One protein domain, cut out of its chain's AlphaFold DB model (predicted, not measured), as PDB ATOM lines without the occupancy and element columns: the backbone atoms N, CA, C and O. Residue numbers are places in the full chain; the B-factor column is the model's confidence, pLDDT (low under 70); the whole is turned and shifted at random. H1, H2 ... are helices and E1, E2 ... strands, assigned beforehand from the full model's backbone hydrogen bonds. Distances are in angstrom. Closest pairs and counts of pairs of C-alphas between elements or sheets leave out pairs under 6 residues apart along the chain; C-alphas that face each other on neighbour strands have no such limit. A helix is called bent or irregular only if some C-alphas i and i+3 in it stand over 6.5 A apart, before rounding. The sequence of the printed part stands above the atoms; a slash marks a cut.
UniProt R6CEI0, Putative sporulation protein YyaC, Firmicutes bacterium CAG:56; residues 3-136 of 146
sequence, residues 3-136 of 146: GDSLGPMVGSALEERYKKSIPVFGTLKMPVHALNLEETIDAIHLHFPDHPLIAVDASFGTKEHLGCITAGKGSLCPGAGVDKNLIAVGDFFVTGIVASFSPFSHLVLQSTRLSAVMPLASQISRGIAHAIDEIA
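This is residues 3 to 136 of the 146 residues of the protein "Putative sporulation protein YyaC" of Firmicutes bacterium CAG:56 (UniProt R6CEI0). A small, strongly twisted sheet of three strands, E1, E3 and E2, has two long helices, H1 and H4, side by side over one face. The short helix H3 sits at one end, by the start of H1, while H2 lies off the sheet and touches no helix; two long loops, residues 19 to 36 and 74 to 91, complete the body. The printed part has 134 residues with four named helices and three named strands, in the order H1 H2 E1 E2 E3 H3 H4; the mixed sheet runs E1 E3 E2, and the class is mixed, helices and strands. It is compact, with a radius of gyration of the C-alphas of 14.4 A and spans of 41 by 29 by 28 A.

Start at the inner strand E3, residues 92 to 100. Edge strand E1, residues 54 to 61, is parallel to it at 25 degrees, with N 55 and O 92 2.9 A apart; E1 bends by 56 degrees at residue 58. Edge strand E2, residues 69 to 73, is antiparallel to E3 at 151 degrees, with N 95 and O 70 2.8 A apart, and the two form a hairpin. H4, residues 114 to 135, is on the sheet at a height of 9.8 A, along the strands at 16 degrees to E3 on the local plane; its closest C-alphas to E3 are Val 117 and Val 98, 6.0 A. H1, residues 3 to 18, is on the same face at a height of 10.7 A, which gives two layers, helices on one face of a sheet. H1 and H4 touch, closest at the C-alphas of Val 10 and Ala 121, 5.1 A, and run the same way at 38 degrees, only just a steep tilt. H3, residues 105 to 111, touches H1 at residues 3 to 4 alone, with C-alphas Gly 3 and Leu 109 4.6 A apart. H2, residues 37 to 47, is not on the sheet and is apart from H4. Every O i to N i+4 pair is within hydrogen-bond range in H2, against 10 of 12 in H1, 2 of 3 in H3 and 16 of 18 in H4.

Find C-alpha 3 at (4.291, 117.816, -68.797); H1 runs 24.9 A from there and is irregular, with C-alphas 4 and 7 7.0 A apart. H2 is 15.4 A long, E1 20.6 A, E2 14.0 A and H3 9.9 A. E3 runs 23.2 A from C-alpha 92 at (19.579, 106.342, -77.513). H4 runs 31.4 A to C-alpha 135 at (14.316, 93.939, -85.370).

The C-alphas farthest apart, Pro 103 and Ala 136, are 44.3 A apart. The printed part has no cut; the links H1 to H2 and E2 to E3 are long. Look for pLDDT under 70 at residues 3 to 4, 78 to 86, 102 to 112 and 136.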
ATOM      1  N   GLY A   3       3.162 117.708 -67.861       54.97
ATOM      2  CA  GLY A   3       4.291 117.816 -68.797       54.97
ATOM      3  C   GLY A   3       5.336 116.698 -68.645       54.97
ATOM      4  O   GLY A   3       5.820 116.179 -69.645       54.97
ATOM      5  N   ASP A   4       5.593 116.255 -67.409       69.50
ATOM      6  CA  ASP A   4       6.541 115.170 -67.089       69.50
ATOM      7  C   ASP A   4       5.956 113.769 -67.341       69.50
ATOM      8  O   ASP A   4       6.620 112.758 -67.121       69.50
ATOM      9  N   SER A   5       4.689 113.671 -67.766       82.50
ATOM     10  CA  SER A   5       4.043 112.370 -67.949       82.50
ATOM     11  C   SER A   5       4.391 111.704 -69.277       82.50
ATOM     12  O   SER A   5       3.996 110.558 -69.464       82.50
ATOM     13  N   LEU A   6       5.113 112.366 -70.193       89.88
ATOM     14  CA  LEU A   6       5.432 111.799 -71.508       89.88
ATOM     15  C   LEU A   6       6.157 110.451 -71.386       89.88
ATOM     16  O   LEU A   6       5.676 109.463 -71.933       89.88
ATOM     17  N   GLY A   7       7.263 110.403 -70.633       91.75
ATOM     18  CA  GLY A   7       8.033 109.177 -70.399       91.75
ATOM     19  C   GLY A   7       7.175 108.058 -69.791       91.75
ATOM     20  O   GLY A   7       7.002 107.024 -70.437       91.75
ATOM     21  N   PRO A   8       6.534 108.276 -68.624       92.69
ATOM     22  CA  PRO A   8       5.640 107.293 -68.008       92.69
ATOM     23  C   PRO A   8       4.490 106.811 -68.905       92.69
ATOM     24  O   PRO A   8       4.125 105.638 -68.852       92.69
ATOM     25  N   MET A   9       3.913 107.684 -69.740       94.00
ATOM     26  CA  MET A   9       2.853 107.314 -70.685       94.00
ATOM     27  C   MET A   9       3.373 106.432 -71.820       94.00
ATOM     28  O   MET A   9       2.714 105.458 -72.183       94.00
ATOM     29  N   VAL A  10       4.549 106.755 -72.366       95.69
ATOM     30  CA  VAL A  10       5.218 105.914 -73.366       95.69
ATOM     31  C   VAL A  10       5.550 104.552 -72.759       95.69
ATOM     32  O   VAL A  10       5.202 103.532 -73.350       95.69
ATOM     33  N   GLY A  11       6.137 104.527 -71.559       95.56
ATOM     34  CA  GLY A  11       6.465 103.293 -70.849       95.56
ATOM     35  C   GLY A  11       5.235 102.430 -70.578       95.56
ATOM     36  O   GLY A  11       5.238 101.247 -70.897       95.56
ATOM     37  N   SER A  12       4.136 103.009 -70.082       95.56
ATOM     38  CA  SER A  12       2.881 102.267 -69.887       95.56
ATOM     39  C   SER A  12       2.327 101.671 -71.183       95.56
ATOM     40  O   SER A  12       1.903 100.519 -71.176       95.56
ATOM     41  N   ALA A  13       2.356 102.414 -72.292       95.50
ATOM     42  CA  ALA A  13       1.873 101.912 -73.579       95.50
ATOM     43  C   ALA A  13       2.732 100.749 -74.116       95.50
ATOM     44  O   ALA A  13       2.203  99.793 -74.685       95.50
ATOM     45  N   LEU A  14       4.054 100.811 -73.924       94.81
ATOM     46  CA  LEU A  14       4.969  99.730 -74.304       94.81
ATOM     47  C   LEU A  14       4.814  98.508 -73.385       94.81
ATOM     48  O   LEU A  14       4.759  97.381 -73.876       94.81
ATOM     49  N   GLU A  15       4.684  98.716 -72.072       94.56
ATOM     50  CA  GLU A  15       4.443  97.644 -71.098       94.56
ATOM     51  C   GLU A  15       3.151  96.877 -71.425       94.56
ATOM     52  O   GLU A  15       3.147  95.643 -71.419       94.56
ATOM     53  N   GLU A  16       2.080  97.595 -71.774       93.50
ATOM     54  CA  GLU A  16       0.802  97.007 -72.178       93.50
ATOM     55  C   GLU A  16       0.923  96.199 -73.476       93.50
ATOM     56  O   GLU A  16       0.461  95.056 -73.535       93.50
ATOM     57  N   ARG A  17       1.584  96.753 -74.504       92.50
ATOM     58  CA  ARG A  17       1.751  96.084 -75.804       92.50
ATOM     59  C   ARG A  17       2.550  94.789 -75.689       92.50
ATOM     60  O   ARG A  17       2.162  93.782 -76.275       92.50
ATOM     61  N   TYR A  18       3.662  94.817 -74.959       89.62
ATOM     62  CA  TYR A  18       4.610  93.703 -74.928       89.62
ATOM     63  C   TYR A  18       4.399  92.741 -73.757       89.62
ATOM     64  O   TYR A  18       5.050  91.699 -73.719       89.62
ATOM     65  N   LYS A  19       3.505  93.043 -72.804       86.75
ATOM     66  CA  LYS A  19       3.156  92.176 -71.661       86.75
ATOM     67  C   LYS A  19       4.386  91.577 -70.943       86.75
ATOM     68  O   LYS A  19       4.382  90.398 -70.596       86.75
ATOM     69  N   LYS A  20       5.427  92.390 -70.705       79.88
ATOM     70  CA  LYS A  20       6.734  92.010 -70.106       79.88
ATOM     71  C   LYS A  20       7.691  91.201 -70.993       79.88
ATOM     72  O   LYS A  20       8.712  90.729 -70.502       79.88
ATOM     73  N   SER A  21       7.401  91.057 -72.283       85.12
ATOM     74  CA  SER A  21       8.321  90.422 -73.241       85.12
ATOM     75  C   SER A  21       9.583  91.247 -73.493       85.12
ATOM     76  O   SER A  21      10.585  90.700 -73.939       85.12
ATOM     77  N   ILE A  22       9.525  92.547 -73.198       87.88
ATOM     78  CA  ILE A  22      10.671  93.454 -73.169       87.88
ATOM     79  C   ILE A  22      10.729  94.136 -71.795       87.88
ATOM     80  O   ILE A  22       9.670  94.403 -71.207       87.88
ATOM     81  N   PRO A  23      11.929  94.425 -71.268       91.75
ATOM     82  CA  PRO A  23      12.066  95.205 -70.049       91.75
ATOM     83  C   PRO A  23      11.651  96.658 -70.308       91.75
ATOM     84  O   PRO A  23      12.154  97.310 -71.221       91.75
ATOM     85  N   VAL A  24      10.725  97.169 -69.497       94.56
ATOM     86  CA  VAL A  24      10.274  98.566 -69.537       94.56
ATOM     87  C   VAL A  24      10.395  99.151 -68.140       94.56
ATOM     88  O   VAL A  24       9.872  98.590 -67.178       94.56
ATOM     89  N   PHE A  25      11.065 100.295 -68.039       94.25
ATOM     90  CA  PHE A  25      11.244 101.041 -66.798       94.25
ATOM     91  C   PHE A  25      10.621 102.424 -66.949       94.25
ATOM     92  O   PHE A  25      10.729 103.044 -68.003       94.25
ATOM     93  N   GLY A  26       9.968 102.908 -65.893       92.12
ATOM     94  CA  GLY A  26       9.270 104.190 -65.924       92.12
ATOM     95  C   GLY A  26       7.920 104.085 -66.621       92.12
ATOM     96  O   GLY A  26       7.770 104.431 -67.787       92.12
ATOM     97  N   THR A  27       6.909 103.638 -65.879       94.38
ATOM     98  CA  THR A  27       5.509 103.604 -66.325       94.38
ATOM     99  C   THR A  27       4.659 104.521 -65.450       94.38
ATOM    100  O   THR A  27       5.109 104.991 -64.406       94.38
ATOM    101  N   LEU A  28       3.405 104.781 -65.827       90.88
ATOM    102  CA  LEU A  28       2.471 105.517 -64.963       90.88
ATOM    103  C   LEU A  28       2.264 104.826 -63.606       90.88
ATOM    104  O   LEU A  28       2.019 105.501 -62.609       90.88
ATOM    105  N   LYS A  29       2.356 103.491 -63.565       90.12
ATOM    106  CA  LYS A  29       2.210 102.699 -62.339       90.12
ATOM    107  C   LYS A  29       3.500 102.669 -61.518       90.12
ATOM    108  O   LYS A  29       3.433 102.722 -60.295       90.12
ATOM    109  N   MET A  30       4.645 102.567 -62.190       91.44
ATOM    110  CA  MET A  30       5.975 102.486 -61.583       91.44
ATOM    111  C   MET A  30       6.877 103.567 -62.196       91.44
ATOM    112  O   MET A  30       7.683 103.266 -63.083       91.44
ATOM    113  N   PRO A  31       6.711 104.839 -61.793       90.31
ATOM    114  CA  PRO A  31       7.457 105.936 -62.385       90.31
ATOM    115  C   PRO A  31       8.937 105.876 -61.999       90.31
ATOM    116  O   PRO A  31       9.300 105.537 -60.871       90.31
ATOM    117  N   VAL A  32       9.784 106.282 -62.939       89.62
ATOM    118  CA  VAL A  32      11.192 106.588 -62.686       89.62
ATOM    119  C   VAL A  32      11.314 108.104 -62.626       89.62
ATOM    120  O   VAL A  32      10.825 108.818 -63.500       89.62
ATOM    121  N   HIS A  33      11.909 108.601 -61.554       83.50
ATOM    122  CA  HIS A  33      12.039 110.014 -61.237       83.50
ATOM    123  C   HIS A  33      13.389 110.284 -60.570       83.50
ATOM    124  O   HIS A  33      14.084 109.364 -60.153       83.50
ATOM    125  N   ALA A  34      13.729 111.557 -60.374       81.06
ATOM    126  CA  ALA A  34      15.009 111.991 -59.803       81.06
ATOM    127  C   ALA A  34      15.506 111.179 -58.585       81.06
ATOM    128  O   ALA A  34      16.686 110.870 -58.517       81.06
ATOM    129  N   LEU A  35      14.619 110.817 -57.647       84.38
ATOM    130  CA  LEU A  35      15.001 110.148 -56.394       84.38
ATOM    131  C   LEU A  35      15.339 108.654 -56.534       84.38
ATOM    132  O   LEU A  35      15.949 108.111 -55.629       84.38
ATOM    133  N   ASN A  36      14.910 107.988 -57.611       88.62
ATOM    134  CA  ASN A  36      15.142 106.550 -57.826       88.62
ATOM    135  C   ASN A  36      15.855 106.262 -59.154       88.62
ATOM    136  O   ASN A  36      15.997 105.102 -59.534       88.62
ATOM    137  N   LEU A  37      16.269 107.304 -59.881       88.25
ATOM    138  CA  LEU A  37      16.860 107.174 -61.209       88.25
ATOM    139  C   LEU A  37      18.186 106.411 -61.159       88.25
ATOM    140  O   LEU A  37      18.374 105.490 -61.944       88.25
ATOM    141  N   GLU A  38      19.062 106.772 -60.223       89.00
ATOM    142  CA  GLU A  38      20.376 106.143 -60.042       89.00
ATOM    143  C   GLU A  38      20.235 104.652 -59.712       89.00
ATOM    144  O   GLU A  38      20.704 103.811 -60.472       89.00
ATOM    145  N   GLU A  39      19.445 104.317 -58.686       92.19
ATOM    146  CA  GLU A  39      19.152 102.924 -58.319       92.19
ATOM    147  C   GLU A  39      18.523 102.128 -59.477       92.19
ATOM    148  O   GLU A  39      18.825 100.950 -59.675       92.19
ATOM    149  N   THR A  40      17.649 102.766 -60.267       92.31
ATOM    150  CA  THR A  40      17.023 102.127 -61.432       92.31
ATOM    151  C   THR A  40      18.055 101.820 -62.512       92.31
ATOM    152  O   THR A  40      18.025 100.737 -63.088       92.31
ATOM    153  N   ILE A  41      18.966 102.749 -62.797       90.56
ATOM    154  CA  ILE A  41      20.005 102.570 -63.818       90.56
ATOM    155  C   ILE A  41      20.999 101.495 -63.394       90.56
ATOM    156  O   ILE A  41      21.335 100.632 -64.203       90.56
ATOM    157  N   ASP A  42      21.407 101.487 -62.126       91.94
ATOM    158  CA  ASP A  42      22.274 100.440 -61.588       91.94
ATOM    159  C   ASP A  42      21.614  99.063 -61.711       91.94
ATOM    160  O   ASP A  42      22.239  98.101 -62.163       91.94
ATOM    161  N   ALA A  43      20.317  98.969 -61.397       93.44
ATOM    162  CA  ALA A  43      19.555  97.745 -61.592       93.44
ATOM    163  C   ALA A  43      19.463  97.346 -63.075       93.44
ATOM    164  O   ALA A  43      19.575  96.157 -63.383       93.44
ATOM    165  N   ILE A  44      19.286  98.299 -63.994       93.19
ATOM    166  CA  ILE A  44      19.266  98.033 -65.440       93.19
ATOM    167  C   ILE A  44      20.609  97.461 -65.890       93.19
ATOM    168  O   ILE A  44      20.629  96.386 -66.482       93.19
ATOM    169  N   HIS A  45      21.723  98.123 -65.575       91.31
ATOM    170  CA  HIS A  45      23.053  97.665 -65.980       91.31
ATOM    171  C   HIS A  45      23.417  96.306 -65.372       91.31
ATOM    172  O   HIS A  45      24.074  95.499 -66.025       91.31
ATOM    173  N   LEU A  46      22.966  96.025 -64.145       94.00
ATOM    174  CA  LEU A  46      23.205  94.741 -63.489       94.00
ATOM    175  C   LEU A  46      22.447  93.583 -64.161       94.00
ATOM    176  O   LEU A  46      23.002  92.498 -64.315       94.00
ATOM    177  N   HIS A  47      21.179  93.791 -64.535       93.44
ATOM    178  CA  HIS A  47      20.321  92.724 -65.068       93.44
ATOM    179  C   HIS A  47      20.345  92.629 -66.601       93.44
ATOM    180  O   HIS A  47      20.045  91.568 -67.149       93.44
ATOM    181  N   PHE A  48      20.700  93.715 -67.290       91.12
ATOM    182  CA  PHE A  48      20.654  93.845 -68.748       91.12
ATOM    183  C   PHE A  48      21.934  94.495 -69.322       91.12
ATOM    184  O   PHE A  48      21.831  95.457 -70.081       91.12
ATOM    185  N   PRO A  49      23.143  93.984 -69.012       86.25
ATOM    186  CA  PRO A  49      24.412  94.649 -69.346       86.25
ATOM    187  C   PRO A  49      24.655  94.857 -70.851       86.25
ATOM    188  O   PRO A  49      25.312  95.819 -71.232       86.25
ATOM    189  N   ASP A  50      24.109  93.983 -71.701       88.75
ATOM    190  CA  ASP A  50      24.303  94.022 -73.160       88.75
ATOM    191  C   ASP A  50      23.084  94.565 -73.932       88.75
ATOM    192  O   ASP A  50      23.011  94.439 -75.156       88.75
ATOM    193  N   HIS A  51      22.086  95.125 -73.237       88.19
ATOM    194  CA  HIS A  51      20.876  95.646 -73.883       88.19
ATOM    195  C   HIS A  51      20.980  97.161 -74.083       88.19
ATOM    196  O   HIS A  51      21.247  97.873 -73.115       88.19
ATOM    197  N   PRO A  52      20.708  97.683 -75.296       90.12
ATOM    198  CA  PRO A  52      20.701  99.123 -75.515       90.12
ATOM    199  C   PRO A  52      19.568  99.787 -74.724       90.12
ATOM    200  O   PRO A  52      18.412  99.360 -74.791       90.12
ATOM    201  N   LEU A  53      19.888 100.868 -74.016       92.12
ATOM    202  CA  LEU A  53      18.936 101.634 -73.222       92.12
ATOM    203  C   LEU A  53      18.384 102.819 -74.026       92.12
ATOM    204  O   LEU A  53      19.134 103.677 -74.491       92.12
ATOM    205  N   ILE A  54      17.058 102.896 -74.165       94.06
ATOM    206  CA  ILE A  54      16.370 104.013 -74.831       94.06
ATOM    207  C   ILE A  54      15.748 104.918 -73.765       94.06
ATOM    208  O   ILE A  54      14.776 104.538 -73.110       94.06
ATOM    209  N   ALA A  55      16.283 106.126 -73.604       93.69
ATOM    210  CA  ALA A  55      15.717 107.139 -72.721       93.69
ATOM    211  C   ALA A  55      14.583 107.903 -73.424       93.69
ATOM    212  O   ALA A  55      14.731 108.346 -74.564       93.69
ATOM    213  N   VAL A  56      13.456 108.096 -72.737       92.56
ATOM    214  CA  VAL A  56      12.315 108.862 -73.258       92.56
ATOM    215  C   VAL A  56      11.982 109.997 -72.302       92.56
ATOM    216  O   VAL A  56      11.689 109.742 -71.136       92.56
ATOM    217  N   ASP A  57      11.990 111.238 -72.792       88.94
ATOM    218  CA  ASP A  57      11.710 112.414 -71.959       88.94
ATOM    219  C   ASP A  57      10.921 113.503 -72.699       88.94
ATOM    220  O   ASP A  57      10.917 113.600 -73.928       88.94
ATOM    221  N   ALA A  58      10.232 114.347 -71.939       88.50
ATOM    222  CA  ALA A  58       9.649 115.575 -72.450       88.50
ATOM    223  C   ALA A  58      10.714 116.676 -72.524       88.50
ATOM    224  O   ALA A  58      11.586 116.790 -71.669       88.50
ATOM    225  N   SER A  59      10.629 117.532 -73.538       85.25
ATOM    226  CA  SER A  59      11.560 118.648 -73.715       85.25
ATOM    227  C   SER A  59      10.839 119.955 -74.033       85.25
ATOM    228  O   SER A  59       9.668 119.969 -74.433       85.25
ATOM    229  N   PHE A  60      11.557 121.064 -73.847       82.75
ATOM    230  CA  PHE A  60      11.144 122.379 -74.319       82.75
ATOM    231  C   PHE A  60      11.799 122.694 -75.656       82.75
ATOM    232  O   PHE A  60      12.960 122.363 -75.881       82.75
ATOM    233  N   GLY A  61      11.070 123.398 -76.512       82.75
ATOM    234  CA  GLY A  61      11.571 123.848 -77.804       82.75
ATOM    235  C   GLY A  61      11.122 125.261 -78.132       82.75
ATOM    236  O   GLY A  61      10.624 126.002 -77.280       82.75
ATOM    237  N   THR A  62      11.288 125.644 -79.391       82.69
ATOM    238  CA  THR A  62      10.686 126.873 -79.911       82.69
ATOM    239  C   THR A  62       9.192 126.654 -80.180       82.69
ATOM    240  O   THR A  62       8.677 125.539 -80.054       82.69
ATOM    241  N   LYS A  63       8.451 127.715 -80.518       81.50
ATOM    242  CA  LYS A  63       7.025 127.579 -80.872       81.50
ATOM    243  C   LYS A  63       6.835 126.785 -82.158       81.50
ATOM    244  O   LYS A  63       5.870 126.040 -82.280       81.50
ATOM    245  N   GLU A  64       7.776 126.920 -83.083       86.25
ATOM    246  CA  GLU A  64       7.764 126.284 -84.398       86.25
ATOM    247  C   GLU A  64       7.965 124.768 -84.299       86.25
ATOM    248  O   GLU A  64       7.492 124.032 -85.158       86.25
ATOM    249  N   HIS A  65       8.631 124.298 -83.240       87.06
ATOM    250  CA  HIS A  65       8.900 122.877 -83.007       87.06
ATOM    251  C   HIS A  65       7.944 122.228 -81.998       87.06
ATOM    252  O   HIS A  65       8.174 121.099 -81.563       87.06
ATOM    253  N   LEU A  66       6.879 122.919 -81.585       85.69
ATOM    254  CA  LEU A  66       5.905 122.347 -80.661       85.69
ATOM    255  C   LEU A  66       5.236 121.113 -81.288       85.69
ATOM    256  O   LEU A  66       4.710 121.181 -82.396       85.69
ATOM    257  N   GLY A  67       5.237 119.989 -80.569       87.25
ATOM    258  CA  GLY A  67       4.716 118.719 -81.078       87.25
ATOM    259  C   GLY A  67       5.691 117.939 -81.967       87.25
ATOM    260  O   GLY A  67       5.335 116.863 -82.444       87.25
ATOM    261  N   CYS A  68       6.918 118.426 -82.175       92.81
ATOM    262  CA  CYS A  68       7.957 117.644 -82.836       92.81
ATOM    263  C   CYS A  68       8.510 116.552 -81.911       92.81
ATOM    264  O   CYS A  68       8.573 116.705 -80.687       92.81
ATOM    265  N   ILE A  69       8.946 115.459 -82.536       94.69
ATOM    266  CA  ILE A  69       9.659 114.355 -81.896       94.69
ATOM    267  C   ILE A  69      11.102 114.398 -82.386       94.69
ATOM    268  O   ILE A  69      11.340 114.517 -83.587       94.69
ATOM    269  N   THR A  70      12.056 114.287 -81.468       92.88
ATOM    270  CA  THR A  70      13.479 114.148 -81.792       92.88
ATOM    271  C   THR A  70      13.949 112.781 -81.329       92.88
ATOM    272  O   THR A  70      13.603 112.359 -80.233       92.88
ATOM    273  N   ALA A  71      14.739 112.090 -82.143       94.00
ATOM    274  CA  ALA A  71      15.377 110.838 -81.762       94.00
ATOM    275  C   ALA A  71      16.843 110.855 -82.196       94.00
ATOM    276  O   ALA A  71      17.183 111.461 -83.215       94.00
ATOM    277  N   GLY A  72      17.711 110.196 -81.435       92.31
ATOM    278  CA  GLY A  72      19.137 110.182 -81.735       92.31
ATOM    279  C   GLY A  72      19.921 109.171 -80.914       92.31
ATOM    280  O   GLY A  72      19.398 108.545 -79.993       92.31
ATOM    281  N   LYS A  73      21.197 109.017 -81.275       92.50
ATOM    282  CA  LYS A  73      22.175 108.249 -80.503       92.50
ATOM    283  C   LYS A  73      22.806 109.147 -79.441       92.50
ATOM    284  O   LYS A  73      23.160 110.288 -79.734       92.50
ATOM    285  N   GLY A  74      22.993 108.600 -78.251       89.56
ATOM    286  CA  GLY A  74      23.562 109.269 -77.093       89.56
ATOM    287  C   GLY A  74      22.606 109.277 -75.907       89.56
ATOM    288  O   GLY A  74      21.439 108.901 -76.008       89.56
ATOM    289  N   SER A  75      23.142 109.744 -74.788       85.56
ATOM    290  CA  SER A  75      22.430 109.855 -73.525       85.56
ATOM    291  C   SER A  75      21.622 111.141 -73.432       85.56
ATOM    292  O   SER A  75      22.011 112.180 -73.968       85.56
ATOM    293  N   LEU A  76      20.545 111.091 -72.662       81.75
ATOM    294  CA  LEU A  76      19.723 112.235 -72.310       81.75
ATOM    295  C   LEU A  76      19.891 112.550 -70.823       81.75
ATOM    296  O   LEU A  76      19.933 111.629 -70.018       81.75
ATOM    297  N   CYS A  77      19.965 113.828 -70.448       78.31
ATOM    298  CA  CYS A  77      19.886 114.251 -69.045       78.31
ATOM    299  C   CYS A  77      18.415 114.533 -68.705       78.31
ATOM    300  O   CYS A  77      17.900 115.573 -69.139       78.31
ATOM    301  N   PRO A  78      17.708 113.631 -67.997       67.81
ATOM    302  CA  PRO A  78      16.269 113.770 -67.822       67.81
ATOM    303  C   PRO A  78      15.938 115.030 -67.028       67.81
ATOM    304  O   PRO A  78      16.635 115.377 -66.075       67.81
ATOM    305  N   GLY A  79      14.877 115.739 -67.408       64.75
ATOM    306  CA  GLY A  79      14.457 116.941 -66.685       64.75
ATOM    307  C   GLY A  79      15.404 118.142 -66.817       64.75
ATOM    308  O   GLY A  79      15.306 119.078 -66.020       64.75
ATOM    309  N   ALA A  80      16.267 118.181 -67.840       58.38
ATOM    310  CA  ALA A  80      17.114 119.345 -68.136       58.38
ATOM    311  C   ALA A  80      16.310 120.649 -68.320       58.38
ATOM    312  O   ALA A  80      16.808 121.742 -68.074       58.38
ATOM    313  N   GLY A  81      15.035 120.549 -68.708       52.91
ATOM    314  CA  GLY A  81      14.135 121.694 -68.833       52.91
ATOM    315  C   GLY A  81      13.686 122.337 -67.512       52.91
ATOM    316  O   GLY A  81      13.066 123.400 -67.538       52.91
ATOM    317  N   VAL A  82      13.948 121.694 -66.370       53.56
ATOM    318  CA  VAL A  82      13.481 122.113 -65.035       53.56
ATOM    319  C   VAL A  82      14.621 122.263 -64.021       53.56
ATOM    320  O   VAL A  82      14.396 122.090 -62.826       53.56
ATOM    321  N   ASP A  83      15.835 122.584 -64.485       53.28
ATOM    322  CA  ASP A  83      17.031 122.807 -63.647       53.28
ATOM    323  C   ASP A  83      17.365 121.638 -62.698       53.28
ATOM    324  O   ASP A  83      17.928 121.815 -61.616       53.28
ATOM    325  N   LYS A  84      17.031 120.403 -63.091       54.47
ATOM    326  CA  LYS A  84      17.485 119.205 -62.378       54.47
ATOM    327  C   LYS A  84      18.751 118.681 -63.049       54.47
ATOM    328  O   LYS A  84      18.698 118.196 -64.174       54.47
ATOM    329  N   ASN A  85      19.879 118.746 -62.345       56.53
ATOM    330  CA  ASN A  85      21.127 118.093 -62.753       56.53
ATOM    331  C   ASN A  85      21.025 116.583 -62.498       56.53
ATOM    332  O   ASN A  85      21.570 116.076 -61.520       56.53
ATOM    333  N   LEU A  86      20.268 115.878 -63.338       65.69
ATOM    334  CA  LEU A  86      20.223 114.418 -63.328       65.69
ATOM    335  C   LEU A  86      21.340 113.843 -64.200       65.69
ATOM    336  O   LEU A  86      21.767 114.462 -65.177       65.69
ATOM    337  N   ILE A  87      21.806 112.653 -63.822       75.06
ATOM    338  CA  ILE A  87      22.797 111.894 -64.587       75.06
ATOM    339  C   ILE A  87      22.295 111.630 -66.009       75.06
ATOM    340  O   ILE A  87      21.092 111.512 -66.243       75.06
ATOM    341  N   ALA A  88      23.221 111.568 -66.964       82.38
ATOM    342  CA  ALA A  88      22.898 111.262 -68.349       82.38
ATOM    343  C   ALA A  88      22.567 109.766 -68.495       82.38
ATOM    344  O   ALA A  88      23.276 108.921 -67.956       82.38
ATOM    345  N   VAL A  89      21.492 109.444 -69.217       85.38
ATOM    346  CA  VAL A  89      20.916 108.094 -69.300       85.38
ATOM    347  C   VAL A  89      20.635 107.714 -70.746       85.38
ATOM    348  O   VAL A  89      20.124 108.528 -71.514       85.38
ATOM    349  N   GLY A  90      20.898 106.455 -71.089       87.38
ATOM    350  CA  GLY A  90      20.548 105.865 -72.379       87.38
ATOM    351  C   GLY A  90      21.682 105.868 -73.400       87.38
ATOM    352  O   GLY A  90      22.548 106.740 -73.407       87.38
ATOM    353  N   ASP A  91      21.638 104.884 -74.288       90.19
ATOM    354  CA  ASP A  91      22.446 104.802 -75.508       90.19
ATOM    355  C   ASP A  91      21.764 105.510 -76.680       90.19
ATOM    356  O   ASP A  91      22.413 105.948 -77.636       90.19
ATOM    357  N   PHE A  92      20.439 105.608 -76.601       93.06
ATOM    358  CA  PHE A  92      19.579 106.342 -77.513       93.06
ATOM    359  C   PHE A  92      18.591 107.173 -76.713       93.06
ATOM    360  O   PHE A  92      18.223 106.826 -75.589       93.06
ATOM    361  N   PHE A  93      18.091 108.229 -77.339       93.31
ATOM    362  CA  PHE A  93      17.043 109.042 -76.755       93.31
ATOM    363  C   PHE A  93      15.905 109.283 -77.737       93.31
ATOM    364  O   PHE A  93      16.107 109.346 -78.953       93.31
ATOM    365  N   VAL A  94      14.713 109.482 -77.181       94.06
ATOM    366  CA  VAL A  94      13.560 110.041 -77.880       94.06
ATOM    367  C   VAL A  94      12.947 111.135 -77.016       94.06
ATOM    368  O   VAL A  94      12.603 110.901 -75.859       94.06
ATOM    369  N   THR A  95      12.775 112.330 -77.571       92.06
ATOM    370  CA  THR A  95      12.098 113.435 -76.893       92.06
ATOM    371  C   THR A  95      10.884 113.924 -77.649       92.06
ATOM    372  O   THR A  95      10.860 113.947 -78.877       92.06
ATOM    373  N   GLY A  96       9.867 114.348 -76.901       91.56
ATOM    374  CA  GLY A  96       8.744 115.114 -77.433       91.56
ATOM    375  C   GLY A  96       8.812 116.560 -76.958       91.56
ATOM    376  O   GLY A  96       9.001 116.808 -75.766       91.56
ATOM    377  N   ILE A  97       8.648 117.522 -77.866       90.06
ATOM    378  CA  ILE A  97       8.575 118.941 -77.503       90.06
ATOM    379  C   ILE A  97       7.143 119.255 -77.062       90.06
ATOM    380  O   ILE A  97       6.254 119.470 -77.888       90.06
ATOM    381  N   VAL A  98       6.915 119.251 -75.747       85.88
ATOM    382  CA  VAL A  98       5.573 119.380 -75.144       85.88
ATOM    383  C   VAL A  98       5.179 120.829 -74.857       85.88
ATOM    384  O   VAL A  98       3.995 121.131 -74.704       85.88
ATOM    385  N   ALA A  99       6.162 121.728 -74.781       81.12
ATOM    386  CA  ALA A  99       5.967 123.140 -74.490       81.12
ATOM    387  C   ALA A  99       7.083 123.997 -75.102       81.12
ATOM    388  O   ALA A  99       8.192 123.526 -75.359       81.12
ATOM    389  N   SER A 100       6.801 125.284 -75.303       76.75
ATOM    390  CA  SER A 100       7.822 126.248 -75.717       76.75
ATOM    391  C   SER A 100       8.569 126.816 -74.513       76.75
ATOM    392  O   SER A 100       7.975 127.042 -73.457       76.75
ATOM    393  N   PHE A 101       9.863 127.083 -74.676       70.44
ATOM    394  CA  PHE A 101      10.662 127.735 -73.641       70.44
ATOM    395  C   PHE A 101      10.149 129.158 -73.356       70.44
ATOM    396  O   PHE A 101       9.856 129.931 -74.269       70.44
ATOM    397  N   SER A 102      10.052 129.514 -72.075       63.00
ATOM    398  CA  SER A 102       9.799 130.879 -71.606       63.00
ATOM    399  C   SER A 102      10.553 131.102 -70.289       63.00
ATOM    400  O   SER A 102      10.869 130.115 -69.625       63.00
ATOM    401  N   PRO A 103      10.796 132.352 -69.850       59.81
ATOM    402  CA  PRO A 103      11.437 132.632 -68.557       59.81
ATOM    403  C   PRO A 103      10.736 131.995 -67.338       59.81
ATOM    404  O   PRO A 103      11.328 131.891 -66.271       59.81
ATOM    405  N   PHE A 104       9.487 131.541 -67.499       60.34
ATOM    406  CA  PHE A 104       8.686 130.842 -66.489       60.34
ATOM    407  C   PHE A 104       8.371 129.387 -66.898       60.34
ATOM    408  O   PHE A 104       7.323 128.846 -66.550       60.34
ATOM    409  N   SER A 105       9.249 128.745 -67.672       57.66
ATOM    410  CA  SER A 105       9.082 127.396 -68.246       57.66
ATOM    411  C   SER A 105       8.695 126.316 -67.225       57.66
ATOM    412  O   SER A 105       7.859 125.463 -67.530       57.66
ATOM    413  N   HIS A 106       9.208 126.391 -65.995       55.69
ATOM    414  CA  HIS A 106       8.840 125.484 -64.901       55.69
ATOM    415  C   HIS A 106       7.342 125.555 -64.542       55.69
ATOM    416  O   HIS A 106       6.747 124.528 -64.217       55.69
ATOM    417  N   LEU A 107       6.703 126.729 -64.667       54.06
ATOM    418  CA  LEU A 107       5.255 126.890 -64.486       54.06
ATOM    419  C   LEU A 107       4.461 126.312 -65.669       54.06
ATOM    420  O   LEU A 107       3.380 125.747 -65.498       54.06
ATOM    421  N   VAL A 108       5.030 126.393 -66.874       55.59
ATOM    422  CA  VAL A 108       4.387 125.941 -68.113       55.59
ATOM    423  C   VAL A 108       4.225 124.420 -68.142       55.59
ATOM    424  O   VAL A 108       3.147 123.954 -68.515       55.59
ATOM    425  N   LEU A 109       5.199 123.634 -67.665       54.78
ATOM    426  CA  LEU A 109       5.035 122.172 -67.535       54.78
ATOM    427  C   LEU A 109       3.964 121.779 -66.511       54.78
ATOM    428  O   LEU A 109       3.314 120.746 -66.695       54.78
ATOM    429  N   GLN A 110       3.734 122.595 -65.467       52.88
ATOM    430  CA  GLN A 110       2.639 122.341 -64.515       52.88
ATOM    431  C   GLN A 110       1.271 122.524 -65.183       52.88
ATOM    432  O   GLN A 110       0.310 121.852 -64.818       52.88
ATOM    433  N   SER A 111       1.204 123.415 -66.177       51.78
ATOM    434  CA  SER A 111      -0.010 123.777 -66.919       51.78
ATOM    435  C   SER A 111      -0.143 123.128 -68.304       51.78
ATOM    436  O   SER A 111      -1.133 123.369 -69.000       51.78
ATOM    437  N   THR A 112       0.841 122.327 -68.734       61.59
ATOM    438  CA  THR A 112       0.832 121.717 -70.069       61.59
ATOM    439  C   THR A 112      -0.320 120.732 -70.136       61.59
ATOM    440  O   THR A 112      -0.398 119.773 -69.365       61.59
ATOM    441  N   ARG A 113      -1.261 120.995 -71.045       70.88
ATOM    442  CA  ARG A 113      -2.473 120.190 -71.163       70.88
ATOM    443  C   ARG A 113      -2.098 118.782 -71.595       70.88
ATOM    444  O   ARG A 113      -1.323 118.600 -72.531       70.88
ATOM    445  N   LEU A 114      -2.738 117.794 -70.980       71.56
ATOM    446  CA  LEU A 114      -2.603 116.390 -71.363       71.56
ATOM    447  C   LEU A 114      -2.871 116.174 -72.870       71.56
ATOM    448  O   LEU A 114      -2.229 115.341 -73.500       71.56
ATOM    449  N   SER A 115      -3.730 117.005 -73.473       73.19
ATOM    450  CA  SER A 115      -4.004 117.025 -74.916       73.19
ATOM    451  C   SER A 115      -2.783 117.308 -75.803       73.19
ATOM    452  O   SER A 115      -2.813 116.953 -76.974       73.19
ATOM    453  N   ALA A 116      -1.731 117.949 -75.284       76.62
ATOM    454  CA  ALA A 116      -0.476 118.170 -76.009       76.62
ATOM    455  C   ALA A 116       0.497 116.985 -75.861       76.62
ATOM    456  O   ALA A 116       1.258 116.687 -76.776       76.62
ATOM    457  N   VAL A 117       0.443 116.281 -74.727       87.38
ATOM    458  CA  VAL A 117       1.358 115.177 -74.392       87.38
ATOM    459  C   VAL A 117       0.877 113.846 -74.970       87.38
ATOM    460  O   VAL A 117       1.676 113.085 -75.505       87.38
ATOM    461  N   MET A 118      -0.430 113.567 -74.915       88.88
ATOM    462  CA  MET A 118      -1.004 112.297 -75.381       88.88
ATOM    463  C   MET A 118      -0.678 111.959 -76.845       88.88
ATOM    464  O   MET A 118      -0.297 110.813 -77.097       88.88
ATOM    465  N   PRO A 119      -0.781 112.894 -77.813       92.06
ATOM    466  CA  PRO A 119      -0.430 112.596 -79.199       92.06
ATOM    467  C   PRO A 119       1.045 112.223 -79.353       92.06
ATOM    468  O   PRO A 119       1.356 111.239 -80.018       92.06
ATOM    469  N   LEU A 120       1.942 112.958 -78.686       93.50
ATOM    470  CA  LEU A 120       3.379 112.676 -78.677       93.50
ATOM    471  C   LEU A 120       3.671 111.300 -78.077       93.50
ATOM    472  O   LEU A 120       4.343 110.496 -78.715       93.50
ATOM    473  N   ALA A 121       3.111 110.992 -76.902       94.12
ATOM    474  CA  ALA A 121       3.277 109.689 -76.258       94.12
ATOM    475  C   ALA A 121       2.803 108.543 -77.165       94.12
ATOM    476  O   ALA A 121       3.482 107.526 -77.281       94.12
ATOM    477  N   SER A 122       1.665 108.719 -77.844       94.50
ATOM    478  CA  SER A 122       1.130 107.728 -78.782       94.50
ATOM    479  C   SER A 122       2.030 107.527 -80.005       94.50
ATOM    480  O   SER A 122       2.244 106.394 -80.426       94.50
ATOM    481  N   GLN A 123       2.565 108.601 -80.587       96.50
ATOM    482  CA  GLN A 123       3.448 108.491 -81.751       96.50
ATOM    483  C   GLN A 123       4.808 107.895 -81.380       96.50
ATOM    484  O   GLN A 123       5.292 107.007 -82.080       96.50
ATOM    485  N   ILE A 124       5.394 108.321 -80.257       96.81
ATOM    486  CA  ILE A 124       6.668 107.790 -79.761       96.81
ATOM    487  C   ILE A 124       6.540 106.293 -79.460       96.81
ATOM    488  O   ILE A 124       7.357 105.509 -79.941       96.81
ATOM    489  N   SER A 125       5.502 105.872 -78.727       96.12
ATOM    490  CA  SER A 125       5.313 104.454 -78.391       96.12
ATOM    491  C   SER A 125       5.107 103.589 -79.634       96.12
ATOM    492  O   SER A 125       5.695 102.517 -79.732       96.12
ATOM    493  N   ARG A 126       4.347 104.072 -80.626       95.44
ATOM    494  CA  ARG A 126       4.174 103.388 -81.916       95.44
ATOM    495  C   ARG A 126       5.476 103.287 -82.708       95.44
ATOM    496  O   ARG A 126       5.729 102.238 -83.287       95.44
ATOM    497  N   GLY A 127       6.278 104.350 -82.741       95.50
ATOM    498  CA  GLY A 127       7.564 104.361 -83.439       95.50
ATOM    499  C   GLY A 127       8.564 103.382 -82.824       95.50
ATOM    500  O   GLY A 127       9.152 102.579 -83.543       95.50
ATOM    501  N   ILE A 128       8.694 103.394 -81.492       94.25
ATOM    502  CA  ILE A 128       9.539 102.439 -80.757       94.25
ATOM    503  C   ILE A 128       9.048 101.010 -80.991       94.25
ATOM    504  O   ILE A 128       9.844 100.138 -81.323       94.25
ATOM    505  N   ALA A 129       7.739 100.775 -80.871       92.81
ATOM    506  CA  ALA A 129       7.168  99.452 -81.073       92.81
ATOM    507  C   ALA A 129       7.429  98.913 -82.485       92.81
ATOM    508  O   ALA A 129       7.844  97.774 -82.651       92.81
ATOM    509  N   HIS A 130       7.249  99.752 -83.508       92.44
ATOM    510  CA  HIS A 130       7.541  99.361 -84.881       92.44
ATOM    511  C   HIS A 130       9.014  98.971 -85.063       92.44
ATOM    512  O   HIS A 130       9.293  97.940 -85.662       92.44
ATOM    513  N   ALA A 131       9.950  99.739 -84.495       90.56
ATOM    514  CA  ALA A 131      11.373  99.410 -84.558       90.56
ATOM    515  C   ALA A 131      11.702  98.079 -83.857       90.56
ATOM    516  O   ALA A 131      12.481  97.288 -84.382       90.56
ATOM    517  N   ILE A 132      11.094  97.811 -82.697       87.94
ATOM    518  CA  ILE A 132      11.264  96.541 -81.974       87.94
ATOM    519  C   ILE A 132      10.717  95.373 -82.802       87.94
ATOM    520  O   ILE A 132      11.407  94.367 -82.955       87.94
ATOM    521  N   ASP A 133       9.512  95.515 -83.354       87.19
ATOM    522  CA  ASP A 133       8.841  94.463 -84.123       87.19
ATOM    523  C   ASP A 133       9.616  94.121 -85.416       87.19
ATOM    524  O   ASP A 133       9.704  92.952 -85.788       87.19
ATOM    525  N   GLU A 134      10.234  95.113 -86.070       86.38
ATOM    526  CA  GLU A 134      11.085  94.918 -87.258       86.38
ATOM    527  C   GLU A 134      12.412  94.212 -86.932       86.38
ATOM    528  O   GLU A 134      12.875  93.364 -87.696       86.38
ATOM    529  N   ILE A 135      13.039  94.543 -85.797       81.50
ATOM    530  CA  ILE A 135      14.316  93.939 -85.370       81.50
ATOM    531  C   ILE A 135      14.098  92.525 -84.820       81.50
ATOM    532  O   ILE A 135      14.957  91.654 -84.967       81.50
ATOM    533  N   ALA A 136      12.942  92.280 -84.205       68.44
ATOM    534  CA  ALA A 136      12.561  91.000 -83.633       68.44
ATOM    535  C   ALA A 136      11.308  90.431 -84.332       68.44
ATOM    536  O   ALA A 136      10.265  90.266 -83.690       68.44
TER     537      ALA A 136